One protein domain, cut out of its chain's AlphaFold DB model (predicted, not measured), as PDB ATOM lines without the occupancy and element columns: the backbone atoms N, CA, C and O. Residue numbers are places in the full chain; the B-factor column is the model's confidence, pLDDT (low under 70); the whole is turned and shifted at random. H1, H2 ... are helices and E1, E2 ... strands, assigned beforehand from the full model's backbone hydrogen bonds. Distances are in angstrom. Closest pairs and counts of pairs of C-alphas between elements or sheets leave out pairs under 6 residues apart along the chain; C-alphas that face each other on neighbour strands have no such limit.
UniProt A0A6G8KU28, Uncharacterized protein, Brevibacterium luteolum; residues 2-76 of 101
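Overview. This is residues 2 to 76 of the 101 residues of an uncharacterized protein of Brevibacterium luteolum (UniProt A0A6G8KU28). This is a rod made of two parts placed end to end: a long helical hairpin, H1 and H2 side by side, and beyond the end of H2 a small antiparallel sheet of three strands, E1, E2 and E3, with no named helix over either of its faces. The turn of the helical hairpin makes one end of the rod, where residues 20 to 25 stand free, and the sheet makes the other. The printed part has 75 residues, with two named helices and then three named strands along the chain, H1 H2 E1 E2 E3; the sheet's order is E1 - E2 - E3, and the class is mixed, helices and strands. The whole is extended, with a radius of gyration of the C-alphas of 19.5 A, and spans 64 by 20 by 11 A.

Arrangement. Start with H1, residues 2 to 20, and H2, residues 28 to 49: they touch, and their closest C-alphas are those of Ala 4 and Gly 42, 4.5 A apart. Their lines stand at a shallow tilt of 9 degrees and they run opposite ways, a helical hairpin. In both helices every O i to N i+4 pair is within hydrogen-bond range. Go on to E1, residues 52 to 55, E2, residues 59 to 63, and E3, residues 68 to 72, a meander, each strand the antiparallel neighbour of the one before. In the hairpin of E1 and E2, at 174 degrees between directions, look for N 54 and O 61, 2.9 A apart. In the hairpin of E2 and E3, at 162 degrees, N 62 and O 69 are 3.0 A apart. E1 and E3 are the edge strands, and they are apart. Neither helix is on the sheet: H1 has 0 pairs of C-alphas within 10 A of it, and H2 has 2.

Along the chain. Find C-alpha 2 at (39.912, -26.623, 32.014); from there H1 runs 27.1 A to C-alpha 20. H2 begins at C-alpha 28, at (61.264, -40.037, 18.873), and runs 31.8 A to C-alpha 49. E1 is 9.7 A from first to last C-alpha, E2 is 12.4 A, and E3 is 12.7 A, ending at C-alpha 72, at (23.143, -6.142, 12.859).

Size, cuts and confidence. The two C-alphas farthest apart are those of Thr 24 and Thr 74, 64.3 A. The printed part has no cut. The link from H1 to H2 is short, with 7 residues, and the other three links are tight. The mean pLDDT of the printed part is 76.7; look for values under 70 at residues 49 to 76 and at residue 22.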
ATOM      1  N   PHE A   2      39.240 -25.508  31.313       80.94
ATOM      2  CA  PHE A   2      39.912 -26.623  32.014       80.94
ATOM      3  C   PHE A   2      40.057 -27.907  31.185       80.94
ATOM      4  O   PHE A   2      41.137 -28.478  31.141       80.94
ATOM      5  N   LEU A   3      39.014 -28.301  30.448       83.00
ATOM      6  CA  LEU A   3      39.021 -29.532  29.650       83.00
ATOM      7  C   LEU A   3      40.110 -29.548  28.560       83.00
ATOM      8  O   LEU A   3      40.732 -30.580  28.335       83.00
ATOM      9  N   ALA A   4      40.394 -28.404  27.926       80.88
ATOM     10  CA  ALA A   4      41.463 -28.301  26.929       80.88
ATOM     11  C   ALA A   4      42.848 -28.514  27.561       80.88
ATOM     12  O   ALA A   4      43.661 -29.257  27.022       80.88
ATOM     13  N   ILE A   5      43.089 -27.909  28.732       86.25
ATOM     14  CA  ILE A   5      44.338 -28.076  29.490       86.25
ATOM     15  C   ILE A   5      44.507 -29.543  29.898       86.25
ATOM     16  O   ILE A   5      45.574 -30.114  29.685       86.25
ATOM     17  N   THR A   6      43.447 -30.174  30.412       90.25
ATOM     18  CA  THR A   6      43.467 -31.591  30.791       90.25
ATOM     19  C   THR A   6      43.860 -32.487  29.618       90.25
ATOM     20  O   THR A   6      44.691 -33.368  29.797       90.25
ATOM     21  N   ILE A   7      43.330 -32.250  28.412       88.12
ATOM     22  CA  ILE A   7      43.678 -33.048  27.225       88.12
ATOM     23  C   ILE A   7      45.167 -32.930  26.895       88.12
ATOM     24  O   ILE A   7      45.833 -33.952  26.734       88.12
ATOM     25  N   VAL A   8      45.700 -31.705  26.822       89.94
ATOM     26  CA  VAL A   8      47.116 -31.495  26.479       89.94
ATOM     27  C   VAL A   8      48.027 -32.154  27.517       89.94
ATOM     28  O   VAL A   8      48.961 -32.865  27.152       89.94
ATOM     29  N   VAL A   9      47.722 -31.979  28.807       92.12
ATOM     30  CA  VAL A   9      48.503 -32.572  29.901       92.12
ATOM     31  C   VAL A   9      48.440 -34.099  29.865       92.12
ATOM     32  O   VAL A   9      49.478 -34.743  29.991       92.12
ATOM     33  N   SER A  10      47.267 -34.696  29.637       90.88
ATOM     34  CA  SER A  10      47.127 -36.152  29.526       90.88
ATOM     35  C   SER A  10      47.972 -36.727  28.391       90.88
ATOM     36  O   SER A  10      48.650 -37.730  28.591       90.88
ATOM     37  N   PHE A  11      47.986 -36.084  27.219       89.81
ATOM     38  CA  PHE A  11      48.821 -36.517  26.092       89.81
ATOM     39  C   PHE A  11      50.318 -36.390  26.393       89.81
ATOM     40  O   PHE A  11      51.079 -37.304  26.073       89.81
ATOM     41  N   ALA A  12      50.737 -35.307  27.052       89.19
ATOM     42  CA  ALA A  12      52.126 -35.117  27.462       89.19
ATOM     43  C   ALA A  12      52.569 -36.167  28.497       89.19
ATOM     44  O   ALA A  12      53.640 -36.759  28.365       89.19
ATOM     45  N   LEU A  13      51.725 -36.459  29.493       91.69
ATOM     46  CA  LEU A  13      51.988 -37.484  30.505       91.69
ATOM     47  C   LEU A  13      52.026 -38.890  29.904       91.69
ATOM     48  O   LEU A  13      52.907 -39.677  30.245       91.69
ATOM     49  N   LEU A  14      51.112 -39.199  28.981       87.81
ATOM     50  CA  LEU A  14      51.126 -40.466  28.256       87.81
ATOM     51  C   LEU A  14      52.418 -40.591  27.434       87.81
ATOM     52  O   LEU A  14      53.062 -41.636  27.446       87.81
ATOM     53  N   SER A  15      52.844 -39.505  26.778       84.81
ATOM     54  CA  SER A  15      54.074 -39.461  25.975       84.81
ATOM     55  C   SER A  15      55.308 -39.728  26.822       84.81
ATOM     56  O   SER A  15      56.156 -40.550  26.467       84.81
ATOM     57  N   TRP A  16      55.361 -39.085  27.985       86.88
ATOM     58  CA  TRP A  16      56.405 -39.304  28.967       86.88
ATOM     59  C   TRP A  16      56.422 -40.756  29.459       86.88
ATOM     60  O   TRP A  16      57.466 -41.402  29.438       86.88
ATOM     61  N   GLY A  17      55.263 -41.298  29.844       86.25
ATOM     62  CA  GLY A  17      55.140 -42.668  30.344       86.25
ATOM     63  C   GLY A  17      55.601 -43.723  29.335       86.25
ATOM     64  O   GLY A  17      56.357 -44.623  29.699       86.25
ATOM     65  N   LEU A  18      55.217 -43.583  28.060       82.50
ATOM     66  CA  LEU A  18      55.649 -44.503  27.002       82.50
ATOM     67  C   LEU A  18      57.154 -44.416  26.732       82.50
ATOM     68  O   LEU A  18      57.786 -45.434  26.458       82.50
ATOM     69  N   THR A  19      57.739 -43.225  26.860       83.00
ATOM     70  CA  THR A  19      59.184 -43.033  26.680       83.00
ATOM     71  C   THR A  19      59.982 -43.776  27.755       83.00
ATOM     72  O   THR A  19      60.988 -44.410  27.445       83.00
ATOM     73  N   GLN A  20      59.493 -43.799  28.998       84.94
ATOM     74  CA  GLN A  20      60.143 -44.528  30.096       84.94
ATOM     75  C   GLN A  20      60.060 -46.051  29.954       84.94
ATOM     76  O   GLN A  20      60.904 -46.769  30.494       84.94
ATOM     77  N   LEU A  21      59.077 -46.554  29.203       83.12
ATOM     78  CA  LEU A  21      58.891 -47.986  28.975       83.12
ATOM     79  C   LEU A  21      59.980 -48.596  28.066       83.12
ATOM     80  O   LEU A  21      60.014 -49.815  27.923       83.12
ATOM     81  N   HIS A  22      60.853 -47.777  27.453       69.56
ATOM     82  CA  HIS A  22      61.933 -48.196  26.539       69.56
ATOM     83  C   HIS A  22      61.482 -49.234  25.494       69.56
ATOM     84  O   HIS A  22      62.209 -50.166  25.145       69.56
ATOM     85  N   TRP A  23      60.257 -49.087  24.987       77.06
ATOM     86  CA  TRP A  23      59.722 -49.989  23.980       77.06
ATOM     87  C   TRP A  23      60.457 -49.761  22.656       77.06
ATOM     88  O   TRP A  23      60.465 -48.657  22.124       77.06
ATOM     89  N   THR A  24      61.051 -50.811  22.091       75.19
ATOM     90  CA  THR A  24      61.827 -50.768  20.834       75.19
ATOM     91  C   THR A  24      61.062 -50.218  19.626       75.19
ATOM     92  O   THR A  24      61.682 -49.733  18.680       75.19
ATOM     93  N   GLY A  25      59.727 -50.282  19.639       81.12
ATOM     94  CA  GLY A  25      58.871 -49.709  18.599       81.12
ATOM     95  C   GLY A  25      58.599 -48.210  18.755       81.12
ATOM     96  O   GLY A  25      58.156 -47.590  17.796       81.12
ATOM     97  N   TRP A  26      58.866 -47.634  19.930       82.81
ATOM     98  CA  TRP A  26      58.597 -46.234  20.239       82.81
ATOM     99  C   TRP A  26      59.757 -45.357  19.776       82.81
ATOM    100  O   TRP A  26      60.842 -45.356  20.362       82.81
ATOM    101  N   LYS A  27      59.544 -44.616  18.693       85.81
ATOM    102  CA  LYS A  27      60.543 -43.713  18.129       85.81
ATOM    103  C   LYS A  27      60.309 -42.290  18.618       85.81
ATOM    104  O   LYS A  27      59.198 -41.878  18.936       85.81
ATOM    105  N   THR A  28      61.356 -41.471  18.558       82.81
ATOM    106  CA  THR A  28      61.264 -40.037  18.873       82.81
ATOM    107  C   THR A  28      60.224 -39.313  18.010       82.81
ATOM    108  O   THR A  28      59.605 -38.353  18.460       82.81
ATOM    109  N   ILE A  29      59.982 -39.784  16.782       87.50
ATOM    110  CA  ILE A  29      58.940 -39.227  15.911       87.50
ATOM    111  C   ILE A  29      57.526 -39.475  16.461       87.50
ATOM    112  O   ILE A  29      56.659 -38.616  16.310       87.50
ATOM    113  N   ASP A  30      57.305 -40.583  17.170       86.06
ATOM    114  CA  ASP A  30      56.014 -40.906  17.778       86.06
ATOM    115  C   ASP A  30      55.723 -39.981  18.968       86.06
ATOM    116  O   ASP A  30      54.592 -39.529  19.139       86.06
ATOM    117  N   ILE A  31      56.760 -39.583  19.719       85.12
ATOM    118  CA  ILE A  31      56.672 -38.549  20.767       85.12
ATOM    119  C   ILE A  31      56.182 -37.227  20.167       85.12
ATOM    120  O   ILE A  31      55.258 -36.606  20.702       85.12
ATOM    121  N   VAL A  32      56.775 -36.799  19.050       89.38
ATOM    122  CA  VAL A  32      56.396 -35.546  18.378       89.38
ATOM    123  C   VAL A  32      54.946 -35.614  17.905       89.38
ATOM    124  O   VAL A  32      54.171 -34.705  18.203       89.38
ATOM    125  N   TRP A  33      54.549 -36.705  17.242       91.00
ATOM    126  CA  TRP A  33      53.173 -36.882  16.772       91.00
ATOM    127  C   TRP A  33      52.156 -36.920  17.906       91.00
ATOM    128  O   TRP A  33      51.100 -36.299  17.798       91.00
ATOM    129  N   MET A  34      52.468 -37.592  19.012       88.31
ATOM    130  CA  MET A  34      51.525 -37.709  20.116       88.31
ATOM    131  C   MET A  34      51.293 -36.361  20.807       88.31
ATOM    132  O   MET A  34      50.149 -35.986  21.062       88.31
ATOM    133  N   ASN A  35      52.351 -35.576  21.030       89.62
ATOM    134  CA  ASN A  35      52.212 -34.228  21.583       89.62
ATOM    135  C   ASN A  35      51.538 -33.265  20.593       89.62
ATOM    136  O   ASN A  35      50.705 -32.453  21.000       89.62
ATOM    137  N   ALA A  36      51.835 -33.380  19.294       90.25
ATOM    138  CA  ALA A  36      51.179 -32.590  18.254       90.25
ATOM    139  C   ALA A  36      49.666 -32.862  18.200       90.25
ATOM    140  O   ALA A  36      48.876 -31.921  18.132       90.25
ATOM    141  N   LEU A  37      49.250 -34.130  18.303       91.88
ATOM    142  CA  LEU A  37      47.837 -34.502  18.391       91.88
ATOM    143  C   LEU A  37      47.188 -33.956  19.667       91.88
ATOM    144  O   LEU A  37      46.104 -33.380  19.593       91.88
ATOM    145  N   GLY A  38      47.861 -34.063  20.817       89.06
ATOM    146  CA  GLY A  38      47.382 -33.488  22.076       89.06
ATOM    147  C   GLY A  38      47.129 -31.981  21.977       89.06
ATOM    148  O   GLY A  38      46.062 -31.501  22.367       89.06
ATOM    149  N   LEU A  39      48.069 -31.240  21.384       91.50
ATOM    150  CA  LEU A  39      47.927 -29.807  21.113       91.50
ATOM    151  C   LEU A  39      46.790 -29.510  20.130       91.50
ATOM    152  O   LEU A  39      46.014 -28.585  20.367       91.50
ATOM    153  N   LEU A  40      46.656 -30.296  19.060       91.00
ATOM    154  CA  LEU A  40      45.606 -30.125  18.057       91.00
ATOM    155  C   LEU A  40      44.211 -30.325  18.664       91.00
ATOM    156  O   LEU A  40      43.336 -29.474  18.486       91.00
ATOM    157  N   PHE A  41      44.008 -31.391  19.440       88.69
ATOM    158  CA  PHE A  41      42.745 -31.627  20.141       88.69
ATOM    159  C   PHE A  41      42.478 -30.571  21.216       88.69
ATOM    160  O   PHE A  41      41.356 -30.070  21.316       88.69
ATOM    161  N   GLY A  42      43.500 -30.174  21.980       87.19
ATOM    162  CA  GLY A  42      43.392 -29.093  22.959       87.19
ATOM    163  C   GLY A  42      42.958 -27.772  22.318       87.19
ATOM    164  O   GLY A  42      42.028 -27.125  22.804       87.19
ATOM    165  N   ALA A  43      43.564 -27.404  21.187       86.06
ATOM    166  CA  ALA A  43      43.218 -26.208  20.424       86.06
ATOM    167  C   ALA A  43      41.800 -26.280  19.836       86.06
ATOM    168  O   ALA A  43      41.065 -25.290  19.874       86.06
ATOM    169  N   LEU A  44      41.388 -27.450  19.340       85.81
ATOM    170  CA  LEU A  44      40.038 -27.663  18.821       85.81
ATOM    171  C   LEU A  44      38.987 -27.491  19.925       85.81
ATOM    172  O   LEU A  44      38.039 -26.725  19.760       85.81
ATOM    173  N   VAL A  45      39.181 -28.134  21.079       85.31
ATOM    174  CA  VAL A  45      38.282 -28.003  22.237       85.31
ATOM    175  C   VAL A  45      38.254 -26.572  22.754       85.31
ATOM    176  O   VAL A  45      37.188 -26.057  23.090       85.31
ATOM    177  N   TRP A  46      39.408 -25.906  22.800       81.75
ATOM    178  CA  TRP A  46      39.482 -24.494  23.151       81.75
ATOM    179  C   TRP A  46      38.622 -23.641  22.214       81.75
ATOM    180  O   TRP A  46      37.845 -22.804  22.674       81.75
ATOM    181  N   ARG A  47      38.715 -23.883  20.901       79.38
ATOM    182  CA  ARG A  47      37.915 -23.179  19.894       79.38
ATOM    183  C   ARG A  47      36.424 -23.471  20.000       79.38
ATOM    184  O   ARG A  47      35.638 -22.539  19.876       79.38
ATOM    185  N   VAL A  48      36.035 -24.712  20.283       77.56
ATOM    186  CA  VAL A  48      34.627 -25.074  20.513       77.56
ATOM    187  C   VAL A  48      34.090 -24.412  21.784       77.56
ATOM    188  O   VAL A  48      32.994 -23.863  21.778       77.56
ATOM    189  N   GLY A  49      34.877 -24.381  22.859       69.56
ATOM    190  CA  GLY A  49      34.505 -23.690  24.097       69.56
ATOM    191  C   GLY A  49      34.435 -22.163  23.964       69.56
ATOM    192  O   GLY A  49      33.842 -21.511  24.817       69.56
ATOM    193  N   ALA A  50      35.026 -21.592  22.912       68.06
ATOM    194  CA  ALA A  50      34.938 -20.171  22.587       68.06
ATOM    195  C   ALA A  50      33.698 -19.815  21.740       68.06
ATOM    196  O   ALA A  50      33.490 -18.632  21.449       68.06
ATOM    197  N   ILE A  51      32.888 -20.808  21.346       66.50
ATOM    198  CA  ILE A  51      31.598 -20.580  20.692       66.50
ATOM    199  C   ILE A  51      30.661 -19.964  21.725       66.50
ATOM    200  O   ILE A  51      30.219 -20.617  22.669       66.50
ATOM    201  N   ALA A  52      30.364 -18.687  21.538       63.28
ATOM    202  CA  ALA A  52      29.441 -17.949  22.377       63.28
ATOM    203  C   ALA A  52      28.667 -16.957  21.509       63.28
ATOM    204  O   ALA A  52      29.238 -16.268  20.660       63.28
ATOM    205  N   ALA A  53      27.356 -16.896  21.719       58.81
ATOM    206  CA  ALA A  53      26.517 -15.846  21.167       58.81
ATOM    207  C   ALA A  53      26.372 -14.762  22.236       58.81
ATOM    208  O   ALA A  53      25.856 -15.027  23.321       58.81
ATOM    209  N   PHE A  54      26.855 -13.561  21.933       61.78
ATOM    210  CA  PHE A  54      26.690 -12.393  22.787       61.78
ATOM    211  C   PHE A  54      25.649 -11.475  22.156       61.78
ATOM    212  O   PHE A  54      25.760 -11.097  20.988       61.78
ATOM    213  N   VAL A  55      24.629 -11.132  22.937       55.66
ATOM    214  CA  VAL A  55      23.647 -10.113  22.570       55.66
ATOM    215  C   VAL A  55      24.217  -8.770  23.021       55.66
ATOM    216  O   VAL A  55      24.558  -8.620  24.192       55.66
ATOM    217  N   THR A  56      24.372  -7.826  22.096       65.44
ATOM    218  CA  THR A  56      24.779  -6.442  22.391       65.44
ATOM    219  C   THR A  56      23.694  -5.483  21.899       65.44
ATOM    220  O   THR A  56      22.936  -5.848  20.997       65.44
ATOM    221  N   ASP A  57      23.610  -4.276  22.469       58.84
ATOM    222  CA  ASP A  57      22.556  -3.297  22.134       58.84
ATOM    223  C   ASP A  57      22.529  -2.931  20.638       58.84
ATOM    224  O   ASP A  57      21.477  -2.632  20.080       58.84
ATOM    225  N   GLU A  58      23.667  -3.043  19.952       60.94
ATOM    226  CA  GLU A  58      23.820  -2.671  18.541       60.94
ATOM    227  C   GLU A  58      23.734  -3.874  17.579       60.94
ATOM    228  O   GLU A  58      23.327  -3.722  16.425       60.94
ATOM    229  N   ALA A  59      24.100  -5.084  18.024       58.31
ATOM    230  CA  ALA A  59      24.156  -6.269  17.164       58.31
ATOM    231  C   ALA A  59      24.117  -7.602  17.933       58.31
ATOM    232  O   ALA A  59      24.503  -7.707  19.101       58.31
ATOM    233  N   LEU A  60      23.755  -8.673  17.226       59.91
ATOM    234  CA  LEU A  60      23.982 -10.044  17.668       59.91
ATOM    235  C   LEU A  60      25.381 -10.492  17.213       59.91
ATOM    236  O   LEU A  60      25.638 -10.673  16.019       59.91
ATOM    237  N   ILE A  61      26.305 -10.675  18.161       59.97
ATOM    238  CA  ILE A  61      27.663 -11.153  17.875       59.97
ATOM    239  C   ILE A  61      27.691 -12.666  18.075       59.97
ATOM    240  O   ILE A  61      27.707 -13.166  19.201       59.97
ATOM    241  N   VAL A  62      27.745 -13.405  16.970       61.47
ATOM    242  CA  VAL A  62      27.894 -14.862  16.992       61.47
ATOM    243  C   VAL A  62      29.371 -15.197  16.787       61.47
ATOM    244  O   VAL A  62      29.930 -14.988  15.707       61.47
ATOM    245  N   ARG A  63      30.031 -15.718  17.828       62.03
ATOM    246  CA  ARG A  63      31.368 -16.316  17.700       62.03
ATOM    247  C   ARG A  63      31.235 -17.781  17.309       62.03
ATOM    248  O   ARG A  63      30.707 -18.575  18.078       62.03
ATOM    249  N   ASN A  64      31.748 -18.130  16.134       59.09
ATOM    250  CA  ASN A  64      31.918 -19.508  15.683       59.09
ATOM    251  C   ASN A  64      33.398 -19.936  15.804       59.09
ATOM    252  O   ASN A  64      34.293 -19.103  15.952       59.09
ATOM    253  N   ILE A  65      33.649 -21.241  15.683       58.12
ATOM    254  CA  ILE A  65      34.959 -21.911  15.673       58.12
ATOM    255  C   ILE A  65      35.950 -21.194  14.745       58.12
ATOM    256  O   ILE A  65      37.100 -20.976  15.123       58.12
ATOM    257  N   PHE A  66      35.490 -20.796  13.555       57.22
ATOM    258  CA  PHE A  66      36.332 -20.228  12.499       57.22
ATOM    259  C   PHE A  66      36.301 -18.695  12.408       57.22
ATOM    260  O   PHE A  66      37.212 -18.113  11.829       57.22
ATOM    261  N   GLY A  67      35.301 -18.018  12.979       55.91
ATOM    262  CA  GLY A  67      35.144 -16.577  12.777       55.91
ATOM    263  C   GLY A  67      34.092 -15.925  13.668       55.91
ATOM    264  O   GLY A  67      33.184 -16.574  14.184       55.91
ATOM    265  N   THR A  68      34.236 -14.616  13.855       63.16
ATOM    266  CA  THR A  68      33.237 -13.748  14.486       63.16
ATOM    267  C   THR A  68      32.333 -13.167  13.406       63.16
ATOM    268  O   THR A  68      32.795 -12.338  12.621       63.16
ATOM    269  N   THR A  69      31.057 -13.545  13.386       62.22
ATOM    270  CA  THR A  69      30.065 -12.904  12.515       62.22
ATOM    271  C   THR A  69      29.260 -11.911  13.344       62.22
ATOM    272  O   THR A  69      28.645 -12.281  14.346       62.22
ATOM    273  N   LYS A  70      29.280 -10.640  12.936       61.41
ATOM    274  CA  LYS A  70      28.410  -9.604  13.496       61.41
ATOM    275  C   LYS A  70      27.144  -9.541  12.650       61.41
ATOM    276  O   LYS A  70      27.234  -9.313  11.446       61.41
ATOM    277  N   VAL A  71      25.990  -9.771  13.265       63.69
ATOM    278  CA  VAL A  71      24.690  -9.625  12.609       63.69
ATOM    279  C   VAL A  71      24.003  -8.411  13.220       63.69
ATOM    280  O   VAL A  71      23.611  -8.438  14.383       63.69
ATOM    281  N   GLU A  72      23.898  -7.330  12.451       63.69
ATOM    282  CA  GLU A  72      23.143  -6.142  12.859       63.69
ATOM    283  C   GLU A  72      21.648  -6.458  12.954       63.69
ATOM    284  O   GLU A  72      21.115  -7.212  12.134       63.69
ATOM    285  N   TRP A  73      20.958  -5.846  13.921       63.03
ATOM    286  CA  TRP A  73      19.527  -6.067  14.163       63.03
ATOM    287  C   TRP A  73      18.653  -5.816  12.929       63.03
ATOM    288  O   TRP A  73      17.682  -6.534  12.706       63.03
ATOM    289  N   THR A  74      19.038  -4.867  12.075       63.34
ATOM    290  CA  THR A  74      18.335  -4.517  10.827       63.34
ATOM    291  C   THR A  74      18.303  -5.652   9.800       63.34
ATOM    292  O   THR A  74      17.430  -5.671   8.935       63.34
ATOM    293  N   ARG A  75      19.230  -6.617   9.887       57.66
ATOM    294  CA  ARG A  75      19.277  -7.795   9.006       57.66
ATOM    295  C   ARG A  75      18.572  -9.021   9.584       57.66
ATOM    296  O   ARG A  75      18.483 -10.043   8.902       57.66
ATOM    297  N   ILE A  76      18.085  -8.953  10.822       61.19
ATOM    298  CA  ILE A  76      17.436 -10.082  11.486       61.19
ATOM    299  C   ILE A  76      15.957 -10.104  11.081       61.19
ATOM    300  O   ILE A  76      15.126  -9.411  11.656       61.19
TER     301      ILE A  76